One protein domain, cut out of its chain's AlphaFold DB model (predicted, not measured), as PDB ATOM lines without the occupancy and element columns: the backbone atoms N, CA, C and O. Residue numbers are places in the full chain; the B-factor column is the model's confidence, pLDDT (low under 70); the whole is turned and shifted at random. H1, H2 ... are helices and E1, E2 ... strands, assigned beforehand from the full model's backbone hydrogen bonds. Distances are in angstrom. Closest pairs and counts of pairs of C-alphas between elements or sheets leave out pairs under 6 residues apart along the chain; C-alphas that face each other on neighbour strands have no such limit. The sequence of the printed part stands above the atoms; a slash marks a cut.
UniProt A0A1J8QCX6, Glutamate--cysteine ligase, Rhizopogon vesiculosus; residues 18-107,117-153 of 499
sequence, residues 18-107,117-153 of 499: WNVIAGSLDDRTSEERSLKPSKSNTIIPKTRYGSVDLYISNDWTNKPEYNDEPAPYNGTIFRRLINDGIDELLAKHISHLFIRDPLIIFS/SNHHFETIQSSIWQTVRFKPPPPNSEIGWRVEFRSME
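AT A GLANCE: This is residues 18 to 107 and 117 to 153 of the 499 residues of the protein "Glutamate--cysteine ligase" of Rhizopogon vesiculosus (UniProt A0A1J8QCX6). With little regular structure, the domain sets a two-stranded hairpin, E1 and E2, and a helical hairpin, H2 and H3, at two corners of a triangle, with H4 at the third; a long loop, residues 25 to 74, joins them to distant H1. The printed part has 127 residues, under half in named elements, ordered H1, H2, H3, H4, E1, E2: mostly helix, the sheet E1 - E2 antiparallel. It is compact, with radius of gyration of the C-alphas 15.4 A and spans of 45 by 37 by 34 A.

HOW THE PARTS SIT: E1, residues 132 to 135, and E2, 146 to 149, form a hairpin; N 133 and O 148 are within hydrogen-bond range at 2.9 A. H4, 119 to 126, is near E1. H3, 88 to 97, is close to H4 but not clearly touching; the closest C-alphas, Leu 97 and Gln 125, are 6.9 A apart. H2, 75 to 83, touches H3 in a hairpin, closest C-alphas Phe 78 and Ser 95 at 5.3 A, opposite ways at 37 degrees, only just steep. H1, 18 to 24, is apart from H2. O i to N i+4 pairs are all within range in H1, H2 and H3, and 3 of 4 in H4.

IN THESE COORDINATES: H3 spans 14.4 A and H2 12.2 A. C-alpha 18 begins H1 at (123.120, 161.552, 113.870); C-alpha 149 ends E2 at (115.918, 162.944, 102.319).

THE WHOLE: The farthest C-alphas, Pro 37 and Glu 142, are 48.2 A apart. Residues 108 to 116 are cut out, a gap of 15.7 A between C-alphas 107 and 117. H1 to H2 is a long link. Residues 39 to 41 have pLDDT under 70.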
ATOM      1  N   TRP A  18     122.238 161.363 115.021       85.88
ATOM      2  CA  TRP A  18     123.120 161.552 113.870       85.88
ATOM      3  C   TRP A  18     124.588 161.298 114.208       85.88
ATOM      4  O   TRP A  18     125.232 160.507 113.527       85.88
ATOM      5  N   ASN A  19     125.090 161.898 115.290       85.88
ATOM      6  CA  ASN A  19     126.498 161.769 115.671       85.88
ATOM      7  C   ASN A  19     126.866 160.358 116.144       85.88
ATOM      8  O   ASN A  19     127.991 159.917 115.920       85.88
ATOM      9  N   VAL A  20     125.928 159.637 116.766       85.31
ATOM     10  CA  VAL A  20     126.162 158.250 117.193       85.31
ATOM     11  C   VAL A  20     126.303 157.345 115.973       85.31
ATOM     12  O   VAL A  20     127.261 156.577 115.893       85.31
ATOM     13  N   ILE A  21     125.410 157.481 114.987       84.38
ATOM     14  CA  ILE A  21     125.514 156.702 113.747       84.38
ATOM     15  C   ILE A  21     126.777 157.097 112.972       84.38
ATOM     16  O   ILE A  21     127.527 156.222 112.543       84.38
ATOM     17  N   ALA A  22     127.053 158.400 112.869       87.12
ATOM     18  CA  ALA A  22     128.244 158.938 112.218       87.12
ATOM     19  C   ALA A  22     129.541 158.336 112.780       87.12
ATOM     20  O   ALA A  22     130.404 157.914 112.011       87.12
ATOM     21  N   GLY A  23     129.652 158.253 114.110       86.50
ATOM     22  CA  GLY A  23     130.798 157.648 114.789       86.50
ATOM     23  C   GLY A  23     130.861 156.124 114.658       86.50
ATOM     24  O   GLY A  23     131.955 155.574 114.581       86.50
ATOM     25  N   SER A  24     129.717 155.434 114.587       87.75
ATOM     26  CA  SER A  24     129.672 153.967 114.447       87.75
ATOM     27  C   SER A  24     130.132 153.448 113.080       87.75
ATOM     28  O   SER A  24     130.463 152.274 112.951       87.75
ATOM     29  N   LEU A  25     130.156 154.321 112.069       86.00
ATOM     30  CA  LEU A  25     130.526 154.011 110.684       86.00
ATOM     31  C   LEU A  25     131.740 154.829 110.211       86.00
ATOM     32  O   LEU A  25     131.974 154.938 109.008       86.00
ATOM     33  N   ASP A  26     132.484 155.442 111.139       92.19
ATOM     34  CA  ASP A  26     133.705 156.184 110.818       92.19
ATOM     35  C   ASP A  26     134.877 155.218 110.625       92.19
ATOM     36  O   ASP A  26     135.516 154.767 111.576       92.19
ATOM     37  N   ASP A  27     135.144 154.903 109.366       93.50
ATOM     38  CA  ASP A  27     136.211 154.014 108.918       93.50
ATOM     39  C   ASP A  27     137.551 154.722 108.707       93.50
ATOM     40  O   ASP A  27     138.543 154.074 108.373       93.50
ATOM     41  N   ARG A  28     137.613 156.043 108.922       94.06
ATOM     42  CA  ARG A  28     138.842 156.804 108.704       94.06
ATOM     43  C   ARG A  28     139.952 156.314 109.625       94.06
ATOM     44  O   ARG A  28     139.809 156.224 110.850       94.06
ATOM     45  N   THR A  29     141.122 156.101 109.055       92.50
ATOM     46  CA  THR A  29     142.375 155.862 109.770       92.50
ATOM     47  C   THR A  29     142.762 157.061 110.645       92.50
ATOM     48  O   THR A  29     142.144 158.131 110.618       92.50
ATOM     49  N   SER A  30     143.779 156.890 111.492       91.69
ATOM     50  CA  SER A  30     144.301 158.011 112.290       91.69
ATOM     51  C   SER A  30     144.949 159.078 111.400       91.69
ATOM     52  O   SER A  30     144.891 160.263 111.719       91.69
ATOM     53  N   GLU A  31     145.543 158.664 110.285       90.69
ATOM     54  CA  GLU A  31     146.166 159.515 109.276       90.69
ATOM     55  C   GLU A  31     145.121 160.350 108.523       90.69
ATOM     56  O   GLU A  31     145.279 161.563 108.413       90.69
ATOM     57  N   GLU A  32     144.019 159.739 108.079       92.44
ATOM     58  CA  GLU A  32     142.928 160.450 107.384       92.44
ATOM     59  C   GLU A  32     142.199 161.452 108.284       92.44
ATOM     60  O   GLU A  32     141.667 162.450 107.796       92.44
ATOM     61  N   ARG A  33     142.200 161.203 109.601       91.38
ATOM     62  CA  ARG A  33     141.686 162.115 110.637       91.38
ATOM     63  C   ARG A  33     142.686 163.198 111.056       91.38
ATOM     64  O   ARG A  33     142.390 163.954 111.977       91.38
ATOM     65  N   SER A  34     143.865 163.259 110.435       88.12
ATOM     66  CA  SER A  34     144.952 164.181 110.807       88.12
ATOM     67  C   SER A  34     145.455 164.017 112.250       88.12
ATOM     68  O   SER A  34     146.042 164.938 112.814       88.12
ATOM     69  N   LEU A  35     145.249 162.847 112.866       86.69
ATOM     70  CA  LEU A  35     145.746 162.532 114.214       86.69
ATOM     71  C   LEU A  35     147.203 162.046 114.190       86.69
ATOM     72  O   LEU A  35     147.882 162.052 115.215       86.69
ATOM     73  N   LYS A  36     147.683 161.611 113.020       86.19
ATOM     74  CA  LYS A  36     149.070 161.214 112.757       86.19
ATOM     75  C   LYS A  36     149.547 161.812 111.429       86.19
ATOM     76  O   LYS A  36     148.717 162.041 110.550       86.19
ATOM     77  N   PRO A  37     150.864 162.028 111.247       78.50
ATOM     78  CA  PRO A  37     151.415 162.439 109.960       78.50
ATOM     79  C   PRO A  37     151.027 161.443 108.862       78.50
ATOM     80  O   PRO A  37     151.312 160.249 108.969       78.50
ATOM     81  N   SER A  38     150.368 161.930 107.813       71.12
ATOM     82  CA  SER A  38     149.917 161.089 106.706       71.12
ATOM     83  C   SER A  38     151.070 160.780 105.750       71.12
ATOM     84  O   SER A  38     151.812 161.673 105.348       71.12
ATOM     85  N   LYS A  39     151.214 159.511 105.350       68.38
ATOM     86  CA  LYS A  39     152.167 159.103 104.299       68.38
ATOM     87  C   LYS A  39     151.666 159.444 102.893       68.38
ATOM     88  O   LYS A  39     152.476 159.635 101.994       68.38
ATOM     89  N   SER A  40     150.346 159.493 102.706       69.50
ATOM     90  CA  SER A  40     149.683 159.767 101.425       69.50
ATOM     91  C   SER A  40     149.199 161.216 101.290       69.50
ATOM     92  O   SER A  40     148.692 161.583 100.235       69.50
ATOM     93  N   ASN A  41     149.331 162.035 102.346       65.62
ATOM     94  CA  ASN A  41     148.731 163.372 102.479       65.62
ATOM     95  C   ASN A  41     147.204 163.415 102.256       65.62
ATOM     96  O   ASN A  41     146.638 164.484 102.037       65.62
ATOM     97  N   THR A  42     146.513 162.274 102.326       78.19
ATOM     98  CA  THR A  42     145.054 162.222 102.184       78.19
ATOM     99  C   THR A  42     144.402 162.538 103.525       78.19
ATOM    100  O   THR A  42     144.454 161.729 104.446       78.19
ATOM    101  N   ILE A  43     143.814 163.728 103.640       88.50
ATOM    102  CA  ILE A  43     142.995 164.139 104.784       88.50
ATOM    103  C   ILE A  43     141.536 164.069 104.352       88.50
ATOM    104  O   ILE A  43     141.175 164.615 103.306       88.50
ATOM    105  N   ILE A  44     140.700 163.416 105.157       93.88
ATOM    106  CA  ILE A  44     139.270 163.278 104.887       93.88
ATOM    107  C   ILE A  44     138.482 163.956 106.018       93.88
ATOM    108  O   ILE A  44     138.350 163.381 107.106       93.88
ATOM    109  N   PRO A  45     137.940 165.172 105.790       92.50
ATOM    110  CA  PRO A  45     137.372 166.001 106.857       92.50
ATOM    111  C   PRO A  45     136.179 165.366 107.577       92.50
ATOM    112  O   PRO A  45     136.074 165.442 108.803       92.50
ATOM    113  N   LYS A  46     135.304 164.685 106.830       93.69
ATOM    114  CA  LYS A  46     134.063 164.091 107.344       93.69
ATOM    115  C   LYS A  46     134.104 162.566 107.288       93.69
ATOM    116  O   LYS A  46     134.800 161.982 106.463       93.69
ATOM    117  N   THR A  47     133.377 161.899 108.178       93.44
ATOM    118  CA  THR A  47     133.087 160.455 108.064       93.44
ATOM    119  C   THR A  47     132.191 160.199 106.844       93.44
ATOM    120  O   THR A  47     131.516 161.111 106.364       93.44
ATOM    121  N   ARG A  48     132.169 158.964 106.330       94.19
ATOM    122  CA  ARG A  48     131.275 158.572 105.226       94.19
ATOM    123  C   ARG A  48     129.787 158.630 105.596       94.19
ATOM    124  O   ARG A  48     128.947 158.634 104.699       94.19
ATOM    125  N   TYR A  49     129.456 158.686 106.890       93.25
ATOM    126  CA  TYR A  49     128.118 159.016 107.383       93.25
ATOM    127  C   TYR A  49     128.114 160.451 107.936       93.25
ATOM    128  O   TYR A  49     128.577 160.687 109.050       93.25
ATOM    129  N   GLY A  50     127.603 161.427 107.182       92.19
ATOM    130  CA  GLY A  50     127.784 162.849 107.501       92.19
ATOM    131  C   GLY A  50     126.840 163.796 106.760       92.19
ATOM    132  O   GLY A  50     125.986 163.382 105.987       92.19
ATOM    133  N   SER A  51     126.933 165.096 107.011       94.56
ATOM    134  CA  SER A  51     126.241 166.084 106.176       94.56
ATOM    135  C   SER A  51     126.730 166.024 104.726       94.56
ATOM    136  O   SER A  51     127.840 165.567 104.462       94.56
ATOM    137  N   VAL A  52     125.902 166.482 103.783       95.81
ATOM    138  CA  VAL A  52     126.316 166.630 102.378       95.81
ATOM    139  C   VAL A  52     127.577 167.492 102.245       95.81
ATOM    140  O   VAL A  52     127.777 168.441 102.999       95.81
ATOM    141  N   ASP A  53     128.427 167.148 101.280       96.69
ATOM    142  CA  ASP A  53     129.716 167.816 101.052       96.69
ATOM    143  C   ASP A  53     129.663 168.903  99.972       96.69
ATOM    144  O   ASP A  53     130.471 169.825  99.998       96.69
ATOM    145  N   LEU A  54     128.751 168.785  99.000       97.19
ATOM    146  CA  LEU A  54     128.731 169.630  97.803       97.19
ATOM    147  C   LEU A  54     127.308 169.880  97.302       97.19
ATOM    148  O   LEU A  54     126.497 168.954  97.204       97.19
ATOM    149  N   TYR A  55     127.050 171.111  96.872       97.88
ATOM    150  CA  TYR A  55     125.997 171.424  95.913       97.88
ATOM    151  C   TYR A  55     126.439 171.056  94.495       97.88
ATOM    152  O   TYR A  55     127.571 171.339  94.098       97.88
ATOM    153  N   ILE A  56     125.528 170.441  93.733       96.38
ATOM    154  CA  ILE A  56     125.841 169.781  92.451       96.38
ATOM    155  C   ILE A  56     125.147 170.399  91.228       96.38
ATOM    156  O   ILE A  56     125.270 169.874  90.129       96.38
ATOM    157  N   SER A  57     124.371 171.471  91.406       92.81
ATOM    158  CA  SER A  57     123.610 172.091  90.314       92.81
ATOM    159  C   SER A  57     124.435 173.145  89.579       92.81
ATOM    160  O   SER A  57     125.086 173.957  90.225       92.81
ATOM    161  N   ASN A  58     124.319 173.210  88.251       91.12
ATOM    162  CA  ASN A  58     124.883 174.296  87.433       91.12
ATOM    163  C   ASN A  58     123.943 175.508  87.300       91.12
ATOM    164  O   ASN A  58     124.157 176.370  86.449       91.12
ATOM    165  N   ASP A  59     122.865 175.557  88.087       90.50
ATOM    166  CA  ASP A  59     121.979 176.718  88.126       90.50
ATOM    167  C   ASP A  59     122.764 177.966  88.560       90.50
ATOM    168  O   ASP A  59     123.559 177.905  89.495       90.50
ATOM    169  N   TRP A  60     122.528 179.108  87.910       90.75
ATOM    170  CA  TRP A  60     123.224 180.364  88.215       90.75
ATOM    171  C   TRP A  60     122.969 180.855  89.647       90.75
ATOM    172  O   TRP A  60     123.734 181.668  90.162       90.75
ATOM    173  N   THR A  61     121.897 180.379  90.286       91.44
ATOM    174  CA  THR A  61     121.615 180.637  91.700       91.44
ATOM    175  C   THR A  61     122.517 179.851  92.649       91.44
ATOM    176  O   THR A  61     122.571 180.217  93.819       91.44
ATOM    177  N   ASN A  62     123.224 178.812  92.182       94.38
ATOM    178  CA  ASN A  62     124.262 178.100  92.926       94.38
ATOM    179  C   ASN A  62     125.616 178.798  92.728       94.38
ATOM    180  O   ASN A  62     126.344 178.529  91.771       94.38
ATOM    181  N   LYS A  63     125.945 179.716  93.634       94.06
ATOM    182  CA  LYS A  63     127.199 180.465  93.603       94.06
ATOM    183  C   LYS A  63     128.378 179.577  94.044       94.06
ATOM    184  O   LYS A  63     128.218 178.806  94.996       94.06
ATOM    185  N   PRO A  64     129.563 179.671  93.407       94.38
ATOM    186  CA  PRO A  64     130.746 178.890  93.791       94.38
ATOM    187  C   PRO A  64     131.108 178.996  95.278       94.38
ATOM    188  O   PRO A  64     131.553 178.019  95.878       94.38
ATOM    189  N   GLU A  65     130.861 180.160  95.875       95.88
ATOM    190  CA  GLU A  65     131.121 180.492  97.274       95.88
ATOM    191  C   GLU A  65     130.279 179.671  98.262       95.88
ATOM    192  O   GLU A  65     130.595 179.650  99.448       95.88
ATOM    193  N   TYR A  66     129.225 178.974  97.819       97.44
ATOM    194  CA  TYR A  66     128.469 178.089  98.708       97.44
ATOM    195  C   TYR A  66     129.164 176.751  98.966       97.44
ATOM    196  O   TYR A  66     128.912 176.131  99.996       97.44
ATOM    197  N   ASN A  67     130.031 176.294  98.060       97.62
ATOM    198  CA  ASN A  67     130.869 175.112  98.270       97.62
ATOM    199  C   ASN A  67     132.195 175.542  98.928       97.62
ATOM    200  O   ASN A  67     133.261 175.446  98.319       97.62
ATOM    201  N   ASP A  68     132.108 176.049 100.160       97.25
ATOM    202  CA  ASP A  68     133.199 176.695 100.906       97.25
ATOM    203  C   ASP A  68     134.044 175.750 101.775       97.25
ATOM    204  O   ASP A  68     135.065 176.161 102.322       97.25
ATOM    205  N   GLU A  69     133.654 174.481 101.876       95.88
ATOM    206  CA  GLU A  69     134.381 173.461 102.632       95.88
ATOM    207  C   GLU A  69     135.269 172.578 101.728       95.88
ATOM    208  O   GLU A  69     134.928 172.301 100.569       95.88
ATOM    209  N   PRO A  70     136.409 172.067 102.235       93.31
ATOM    210  CA  PRO A  70     137.240 171.130 101.488       93.31
ATOM    211  C   PRO A  70     136.508 169.810 101.196       93.31
ATOM    212  O   PRO A  70     136.276 168.995 102.086       93.31
ATOM    213  N   ALA A  71     136.237 169.549  99.917       93.94
ATOM    214  CA  ALA A  71     135.715 168.273  99.429       93.94
ATOM    215  C   ALA A  71     136.804 167.531  98.626       93.94
ATOM    216  O   ALA A  71     136.882 167.712  97.405       93.94
ATOM    217  N   PRO A  72     137.691 166.741  99.273       94.75
ATOM    218  CA  PRO A  72     138.728 165.978  98.571       94.75
ATOM    219  C   PRO A  72     138.092 164.994  97.586       94.75
ATOM    220  O   PRO A  72     137.049 164.424  97.876       94.75
ATOM    221  N   TYR A  73     138.696 164.775  96.422       95.75
ATOM    222  CA  TYR A  73     138.114 163.920  95.386       95.75
ATOM    223  C   TYR A  73     139.184 163.142  94.622       95.75
ATOM    224  O   TYR A  73     140.347 163.542  94.554       95.75
ATOM    225  N   ASN A  74     138.789 162.025  94.012       96.12
ATOM    226  CA  ASN A  74     139.681 161.218  93.190       96.12
ATOM    227  C   ASN A  74     139.902 161.868  91.809       96.12
ATOM    228  O   ASN A  74     139.041 161.810  90.932       96.12
ATOM    229  N   GLY A  75     141.079 162.465  91.593       96.56
ATOM    230  CA  GLY A  75     141.401 163.196  90.358       96.56
ATOM    231  C   GLY A  75     141.457 162.344  89.081       96.56
ATOM    232  O   GLY A  75     141.339 162.875  87.975       96.56
ATOM    233  N   THR A  76     141.638 161.026  89.185       97.50
ATOM    234  CA  THR A  76     141.591 160.124  88.020       97.50
ATOM    235  C   THR A  76     140.153 159.878  87.583       97.50
ATOM    236  O   THR A  76     139.851 159.993  86.396       97.50
ATOM    237  N   ILE A  77     139.260 159.617  88.538       97.31
ATOM    238  CA  ILE A  77     137.827 159.439  88.272       97.31
ATOM    239  C   ILE A  77     137.214 160.747  87.780       97.31
ATOM    240  O   ILE A  77     136.492 160.739  86.787       97.31
ATOM    241  N   PHE A  78     137.595 161.877  88.380       98.19
ATOM    242  CA  PHE A  78     137.147 163.198  87.946       98.19
ATOM    243  C   PHE A  78     137.456 163.450  86.470       98.19
ATOM    244  O   PHE A  78     136.552 163.740  85.694       98.19
ATOM    245  N   ARG A  79     138.712 163.247  86.049       98.50
ATOM    246  CA  ARG A  79     139.111 163.416  84.641       98.50
ATOM    247  C   ARG A  79     138.353 162.486  83.700       98.50
ATOM    248  O   ARG A  79     137.994 162.912  82.608       98.50
ATOM    249  N   ARG A  80     138.099 161.239  84.112       98.00
ATOM    250  CA  ARG A  80     137.295 160.298  83.324       98.00
ATOM    251  C   ARG A  80     135.874 160.829  83.115       98.00
ATOM    252  O   ARG A  80     135.435 160.907  81.979       98.00
ATOM    253  N   LEU A  81     135.206 161.258  84.186       97.62
ATOM    254  CA  LEU A  81     133.836 161.779  84.122       97.62
ATOM    255  C   LEU A  81     133.730 163.041  83.253       97.62
ATOM    256  O   LEU A  81     132.814 163.136  82.441       97.62
ATOM    257  N   ILE A  82     134.685 163.968  83.375       97.94
ATOM    258  CA  ILE A  82     134.749 165.167  82.524       97.94
ATOM    259  C   ILE A  82     134.917 164.789  81.046       97.94
ATOM    260  O   ILE A  82     134.200 165.309  80.193       97.94
ATOM    261  N   ASN A  83     135.839 163.871  80.732       97.88
ATOM    262  CA  ASN A  83     136.078 163.423  79.356       97.88
ATOM    263  C   ASN A  83     134.855 162.716  78.747       97.88
ATOM    264  O   ASN A  83     134.642 162.811  77.540       97.88
ATOM    265  N   ASP A  84     134.045 162.063  79.584       96.50
ATOM    266  CA  ASP A  84     132.797 161.398  79.195       96.50
ATOM    267  C   ASP A  84     131.592 162.371  79.145       96.50
ATOM    268  O   ASP A  84     130.463 161.960  78.876       96.50
ATOM    269  N   GLY A  85     131.817 163.673  79.364       96.06
ATOM    270  CA  GLY A  85     130.815 164.730  79.195       96.06
ATOM    271  C   GLY A  85     129.937 165.009  80.419       96.06
ATOM    272  O   GLY A  85     128.913 165.679  80.280       96.06
ATOM    273  N   ILE A  86     130.311 164.516  81.604       95.75
ATOM    274  CA  ILE A  86     129.664 164.891  82.868       95.75
ATOM    275  C   ILE A  86     130.146 166.284  83.284       95.75
ATOM    276  O   ILE A  86     131.336 166.586  83.200       95.75
ATOM    277  N   ASP A  87     129.225 167.135  83.736       96.19
ATOM    278  CA  ASP A  87     129.552 168.490  84.175       96.19
ATOM    279  C   ASP A  87     130.431 168.510  85.435       96.19
ATOM    280  O   ASP A  87     130.475 167.554  86.210       96.19
ATOM    281  N   GLU A  88     131.138 169.620  85.646       96.06
ATOM    282  CA  GLU A  88     132.186 169.724  86.661       96.06
ATOM    283  C   GLU A  88     131.698 169.457  88.089       96.06
ATOM    284  O   GLU A  88     132.343 168.706  88.827       96.06
ATOM    285  N   LEU A  89     130.561 170.032  88.484       96.75
ATOM    286  CA  LEU A  89     130.047 169.897  89.845       96.75
ATOM    287  C   LEU A  89     129.584 168.466  90.128       96.75
ATOM    288  O   LEU A  89     129.938 167.897  91.168       96.75
ATOM    289  N   LEU A  90     128.858 167.850  89.191       96.75
ATOM    290  CA  LEU A  90     128.444 166.456  89.325       96.75
ATOM    291  C   LEU A  90     129.643 165.497  89.268       96.75
ATOM    292  O   LEU A  90     129.729 164.571  90.080       96.75
ATOM    293  N   ALA A  91     130.603 165.739  88.372       97.81
ATOM    294  CA  ALA A  91     131.830 164.952  88.277       97.81
ATOM    295  C   ALA A  91     132.639 165.021  89.578       97.81
ATOM    296  O   ALA A  91     133.134 163.994  90.057       97.81
ATOM    297  N   LYS A  92     132.743 166.209  90.187       97.69
ATOM    298  CA  LYS A  92     133.414 166.409  91.477       97.69
ATOM    299  C   LYS A  92     132.685 165.685  92.607       97.69
ATOM    300  O   LYS A  92     133.345 165.003  93.387       97.69
ATOM    301  N   HIS A  93     131.352 165.759  92.658       97.56
ATOM    302  CA  HIS A  93     130.549 165.014  93.633       97.56
ATOM    303  C   HIS A  93     130.774 163.506  93.530       97.56
ATOM    304  O   HIS A  93     131.130 162.881  94.525       97.56
ATOM    305  N   ILE A  94     130.646 162.923  92.334       97.25
ATOM    306  CA  ILE A  94     130.869 161.484  92.147       97.25
ATOM    307  C   ILE A  94     132.307 161.128  92.536       97.25
ATOM    308  O   ILE A  94     132.529 160.200  93.303       97.25
ATOM    309  N   SER A  95     133.295 161.906  92.098       97.62
ATOM    310  CA  SER A  95     134.707 161.657  92.419       97.62
ATOM    311  C   SER A  95     135.034 161.785  93.907       97.62
ATOM    312  O   SER A  95     135.972 161.140  94.376       97.62
ATOM    313  N   HIS A  96     134.285 162.607  94.646       96.94
ATOM    314  CA  HIS A  96     134.362 162.695  96.102       96.94
ATOM    315  C   HIS A  96     133.856 161.410  96.769       96.94
ATOM    316  O   HIS A  96     134.463 160.954  97.731       96.94
ATOM    317  N   LEU A  97     132.816 160.759  96.236       96.31
ATOM    318  CA  LEU A  97     132.351 159.468  96.762       96.31
ATOM    319  C   LEU A  97     133.448 158.393  96.680       96.31
ATOM    320  O   LEU A  97     133.669 157.636  97.622       96.31
ATOM    321  N   PHE A  98     134.198 158.381  95.578       95.81
ATOM    322  CA  PHE A  98     135.274 157.422  95.316       95.81
ATOM    323  C   PHE A  98     136.614 157.742  96.007       95.81
ATOM    324  O   PHE A  98     137.650 157.187  95.633       95.81
ATOM    325  N   ILE A  99     136.628 158.622  97.011       94.75
ATOM    326  CA  ILE A  99     137.743 158.657  97.976       94.75
ATOM    327  C   ILE A  99     137.607 157.558  99.035       94.75
ATOM    328  O   ILE A  99     138.520 157.376  99.833       94.75
ATOM    329  N   ARG A 100     136.447 156.890  99.092       94.38
ATOM    330  CA  ARG A 100     136.149 155.828 100.049       94.38
ATOM    331  C   ARG A 100     136.423 154.469  99.447       94.38
ATOM    332  O   ARG A 100     136.050 154.205  98.305       94.38
ATOM    333  N   ASP A 101     136.941 153.586 100.284       93.56
ATOM    334  CA  ASP A 101     137.030 152.177  99.955       93.56
ATOM    335  C   ASP A 101     135.653 151.495 100.080       93.56
ATOM    336  O   ASP A 101     134.799 151.903 100.893       93.56
ATOM    337  N   PRO A 102     135.404 150.447  99.276       93.12
ATOM    338  CA  PRO A 102     134.237 149.597  99.445       93.12
ATOM    339  C   PRO A 102     134.354 148.807 100.754       93.12
ATOM    340  O   PRO A 102     135.353 148.137 100.995       93.12
ATOM    341  N   LEU A 103     133.319 148.859 101.597       90.25
ATOM    342  CA  LEU A 103     133.323 148.138 102.880       90.25
ATOM    343  C   LEU A 103     133.042 146.643 102.721       90.25
ATOM    344  O   LEU A 103     133.529 145.835 103.506       90.25
ATOM    345  N   ILE A 104     132.203 146.280 101.748       88.50
ATOM    346  CA  ILE A 104     131.726 144.911 101.546       88.50
ATOM    347  C   ILE A 104     131.612 144.662 100.046       88.50
ATOM    348  O   ILE A 104     130.893 145.380  99.354       88.50
ATOM    349  N   ILE A 105     132.296 143.629  99.557       89.00
ATOM    350  CA  ILE A 105     132.141 143.087  98.205       89.00
ATOM    351  C   ILE A 105     132.032 141.570  98.342       89.00
ATOM    352  O   ILE A 105     132.901 140.939  98.942       89.00
ATOM    353  N   PHE A 106     130.968 140.991  97.790       89.44
ATOM    354  CA  PHE A 106     130.807 139.540  97.723       89.44
ATOM    355  C   PHE A 106     131.663 138.959  96.598       89.44
ATOM    356  O   PHE A 106     131.825 139.586  95.550       89.44
ATOM    357  N   SER A 107     132.206 137.760  96.803       92.81
ATOM    358  CA  SER A 107     133.146 137.142  95.858       92.81
ATOM    359  C   SER A 107     132.525 136.905  94.474       92.81
ATOM    360  O   SER A 107     133.163 137.109  93.442       92.81
ATOM    361  N   SER A 117     124.711 146.148  84.755       90.12
ATOM    362  CA  SER A 117     124.758 146.275  86.211       90.12
ATOM    363  C   SER A 117     125.409 147.581  86.657       90.12
ATOM    364  O   SER A 117     126.415 148.021  86.110       90.12
ATOM    365  N   ASN A 118     124.866 148.177  87.718       92.31
ATOM    366  CA  ASN A 118     125.477 149.294  88.439       92.31
ATOM    367  C   ASN A 118     125.940 148.899  89.854       92.31
ATOM    368  O   ASN A 118     126.189 149.773  90.683       92.31
ATOM    369  N   HIS A 119     126.045 147.602  90.159       90.81
ATOM    370  CA  HIS A 119     126.304 147.124  91.520       90.81
ATOM    371  C   HIS A 119     127.613 147.656  92.111       90.81
ATOM    372  O   HIS A 119     127.616 148.072  93.262       90.81
ATOM    373  N   HIS A 120     128.714 147.685  91.347       94.12
ATOM    374  CA  HIS A 120     129.999 148.206  91.846       94.12
ATOM    375  C   HIS A 120     129.913 149.683  92.234       94.12
ATOM    376  O   HIS A 120     130.490 150.096  93.238       94.12
ATOM    377  N   PHE A 121     129.155 150.475  91.470       93.94
ATOM    378  CA  PHE A 121     128.859 151.857  91.838       93.94
ATOM    379  C   PHE A 121     128.010 151.914  93.115       93.94
ATOM    380  O   PHE A 121     128.329 152.671  94.033       93.94
ATOM    381  N   GLU A 122     126.968 151.083  93.207       92.25
ATOM    382  CA  GLU A 122     126.111 151.013  94.391       92.25
ATOM    383  C   GLU A 122     126.874 150.572  95.643       92.25
ATOM    384  O   GLU A 122     126.599 151.115  96.704       92.25
ATOM    385  N   THR A 123     127.886 149.705  95.558       92.88
ATOM    386  CA  THR A 123     128.726 149.337  96.714       92.88
ATOM    387  C   THR A 123     129.332 150.566  97.405       92.88
ATOM    388  O   THR A 123     129.381 150.638  98.638       92.88
ATOM    389  N   ILE A 124     129.769 151.559  96.628       94.56
ATOM    390  CA  ILE A 124     130.287 152.826  97.154       94.56
ATOM    391  C   ILE A 124     129.133 153.757  97.532       94.56
ATOM    392  O   ILE A 124     129.059 154.227  98.667       94.56
ATOM    393  N   GLN A 125     128.190 153.988  96.617       93.38
ATOM    394  CA  GLN A 125     127.110 154.956  96.815       93.38
ATOM    395  C   GLN A 125     126.192 154.602  97.996       93.38
ATOM    396  O   GLN A 125     125.756 155.471  98.758       93.38
ATOM    397  N   SER A 126     125.891 153.317  98.187       91.69
ATOM    398  CA  SER A 126     125.025 152.840  99.262       91.69
ATOM    399  C   SER A 126     125.706 152.911 100.626       91.69
ATOM    400  O   SER A 126     124.996 153.073 101.623       91.69
ATOM    401  N   SER A 127     127.043 152.829 100.659       92.25
ATOM    402  CA  SER A 127     127.881 152.898 101.862       92.25
ATOM    403  C   SER A 127     128.374 154.311 102.190       92.25
ATOM    404  O   SER A 127     129.191 154.496 103.090       92.25
ATOM    405  N   ILE A 128     127.879 155.327 101.484       94.25
ATOM    406  CA  ILE A 128     128.068 156.737 101.831       94.25
ATOM    407  C   ILE A 128     126.706 157.300 102.216       94.25
ATOM    408  O   ILE A 128     125.751 157.326 101.431       94.25
ATOM    409  N   TRP A 129     126.578 157.696 103.475       93.69
ATOM    410  CA  TRP A 129     125.304 158.011 104.108       93.69
ATOM    411  C   TRP A 129     125.244 159.486 104.469       93.69
ATOM    412  O   TRP A 129     125.509 159.890 105.598       93.69
ATOM    413  N   GLN A 130     124.855 160.289 103.485       93.44
ATOM    414  CA  GLN A 130     124.687 161.722 103.672       93.44
ATOM    415  C   GLN A 130     123.280 162.105 104.167       93.44
ATOM    416  O   GLN A 130     122.362 161.276 104.175       93.44
ATOM    417  N   THR A 131     123.088 163.369 104.571       94.19
ATOM    418  CA  THR A 131     121.766 163.933 104.933       94.19
ATOM    419  C   THR A 131     120.776 163.936 103.766       94.19
ATOM    420  O   THR A 131     119.567 163.827 103.985       94.19
ATOM    421  N   VAL A 132     121.284 164.007 102.535       95.12
ATOM    422  CA  VAL A 132     120.540 163.835 101.288       95.12
ATOM    423  C   VAL A 132     121.355 162.934 100.364       95.12
ATOM    424  O   VAL A 132     122.580 163.007 100.368       95.12
ATOM    425  N   ARG A 133     120.696 162.083  99.572       95.38
ATOM    426  CA  ARG A 133     121.365 161.230  98.581       95.38
ATOM    427  C   ARG A 133     120.794 161.448  97.188       95.38
ATOM    428  O   ARG A 133     119.588 161.308  96.980       95.38
ATOM    429  N   PHE A 134     121.677 161.722  96.235       95.00
ATOM    430  CA  PHE A 134     121.366 161.719  94.811       95.00
ATOM    431  C   PHE A 134     121.401 160.284  94.276       95.00
ATOM    432  O   PHE A 134     122.391 159.579  94.450       95.00
ATOM    433  N   LYS A 135     120.311 159.806  93.676       93.50
ATOM    434  CA  LYS A 135     120.175 158.410  93.238       93.50
ATOM    435  C   LYS A 135     120.005 158.362  91.720       93.50
ATOM    436  O   LYS A 135     118.905 158.672  91.244       93.50
ATOM    437  N   PRO A 136     121.056 157.969  90.978       91.56
ATOM    438  CA  PRO A 136     120.945 157.687  89.555       91.56
ATOM    439  C   PRO A 136     119.869 156.627  89.263       91.56
ATOM    440  O   PRO A 136     119.555 155.800  90.134       91.56
ATOM    441  N   PRO A 137     119.272 156.652  88.061       89.62
ATOM    442  CA  PRO A 137     118.366 155.600  87.628       89.62
ATOM    443  C   PRO A 137     119.120 154.259  87.536       89.62
ATOM    444  O   PRO A 137     120.248 154.233  87.035       89.62
ATOM    445  N   PRO A 138     118.535 153.140  87.998       87.56
ATOM    446  CA  PRO A 138     119.099 151.821  87.744       87.56
ATOM    447  C   PRO A 138     119.118 151.518  86.236       87.56
ATOM    448  O   PRO A 138     118.193 151.937  85.527       87.56
ATOM    449  N   PRO A 139     120.103 150.752  85.735       87.06
ATOM    450  CA  PRO A 139     120.083 150.260  84.361       87.06
ATOM    451  C   PRO A 139     118.776 149.515  84.063       87.06
ATOM    452  O   PRO A 139     118.274 148.770  84.902       87.06
ATOM    453  N   ASN A 140     118.225 149.706  82.862       85.12
ATOM    454  CA  ASN A 140     117.030 148.997  82.381       85.12
ATOM    455  C   ASN A 140     115.775 149.149  83.268       85.12
ATOM    456  O   ASN A 140     114.925 148.261  83.301       85.12
ATOM    457  N   SER A 141     115.643 150.269  83.988       84.62
ATOM    458  CA  SER A 141     114.493 150.560  84.849       84.62
ATOM    459  C   SER A 141     113.723 151.795  84.380       84.62
ATOM    460  O   SER A 141     114.301 152.741  83.853       84.62
ATOM    461  N   GLU A 142     112.414 151.822  84.638       85.00
ATOM    462  CA  GLU A 142     111.574 153.019  84.460       85.00
ATOM    463  C   GLU A 142     111.793 154.069  85.566       85.00
ATOM    464  O   GLU A 142     111.278 155.186  85.496       85.00
ATOM    465  N   ILE A 143     112.549 153.720  86.612       83.44
ATOM    466  CA  ILE A 143     112.853 154.611  87.729       83.44
ATOM    467  C   ILE A 143     113.782 155.733  87.253       83.44
ATOM    468  O   ILE A 143     114.887 155.471  86.793       83.44
ATOM    469  N   GLY A 144     113.357 156.986  87.432       86.56
ATOM    470  CA  GLY A 144     114.160 158.168  87.114       86.56
ATOM    471  C   GLY A 144     115.190 158.556  88.184       86.56
ATOM    472  O   GLY A 144     115.422 157.851  89.172       86.56
ATOM    473  N   TRP A 145     115.781 159.738  87.996       88.75
ATOM    474  CA  TRP A 145     116.642 160.390  88.983       88.75
ATOM    475  C   TRP A 145     115.856 160.715  90.248       88.75
ATOM    476  O   TRP A 145     114.759 161.275  90.181       88.75
ATOM    477  N   ARG A 146     116.410 160.372  91.410       91.75
ATOM    478  CA  ARG A 146     115.738 160.583  92.698       91.75
ATOM    479  C   ARG A 146     116.641 161.295  93.684       91.75
ATOM    480  O   ARG A 146     117.863 161.180  93.639       91.75
ATOM    481  N   VAL A 147     115.998 161.968  94.624       92.50
ATOM    482  CA  VAL A 147     116.628 162.560  95.796       92.50
ATOM    483  C   VAL A 147     116.012 161.903  97.024       92.50
ATOM    484  O   VAL A 147     114.792 161.828  97.149       92.50
ATOM    485  N   GLU A 148     116.847 161.381  97.914       92.62
ATOM    486  CA  GLU A 148     116.424 160.766  99.172       92.62
ATOM    487  C   GLU A 148     116.759 161.708 100.335       92.62
ATOM    488  O   GLU A 148     117.924 162.050 100.523       92.62
ATOM    489  N   PHE A 149     115.756 162.111 101.121       93.50
ATOM    490  CA  PHE A 149     115.918 162.944 102.319       93.50
ATOM    491  C   PHE A 149     116.071 162.060 103.565       93.50
ATOM    492  O   PHE A 149     115.200 161.237 103.844       93.50
ATOM    493  N   ARG A 150     117.181 162.191 104.305       92.12
ATOM    494  CA  ARG A 150     117.637 161.155 105.261       92.12
ATOM    495  C   ARG A 150     117.823 161.641 106.701       92.12
ATOM    496  O   ARG A 150     118.150 160.843 107.575       92.12
ATOM    497  N   SER A 151     117.627 162.930 106.970       90.38
ATOM    498  CA  SER A 151     117.925 163.537 108.277       90.38
ATOM    499  C   SER A 151     116.827 163.362 109.335       90.38
ATOM    500  O   SER A 151     117.078 163.615 110.511       90.38
ATOM    501  N   MET A 152     115.620 162.915 108.964       89.38
ATOM    502  CA  MET A 152     114.505 162.773 109.913       89.38
ATOM    503  C   MET A 152     114.761 161.674 110.949       89.38
ATOM    504  O   MET A 152     115.279 160.608 110.620       89.38
ATOM    505  N   GLU A 153     114.391 161.927 112.204       87.19
ATOM    506  CA  GLU A 153     114.199 160.896 113.236       87.19
ATOM    507  C   GLU A 153     112.835 160.236 113.032       87.19
ATOM    508  O   GLU A 153     111.869 160.919 112.689       87.19
TER     509      GLU A 153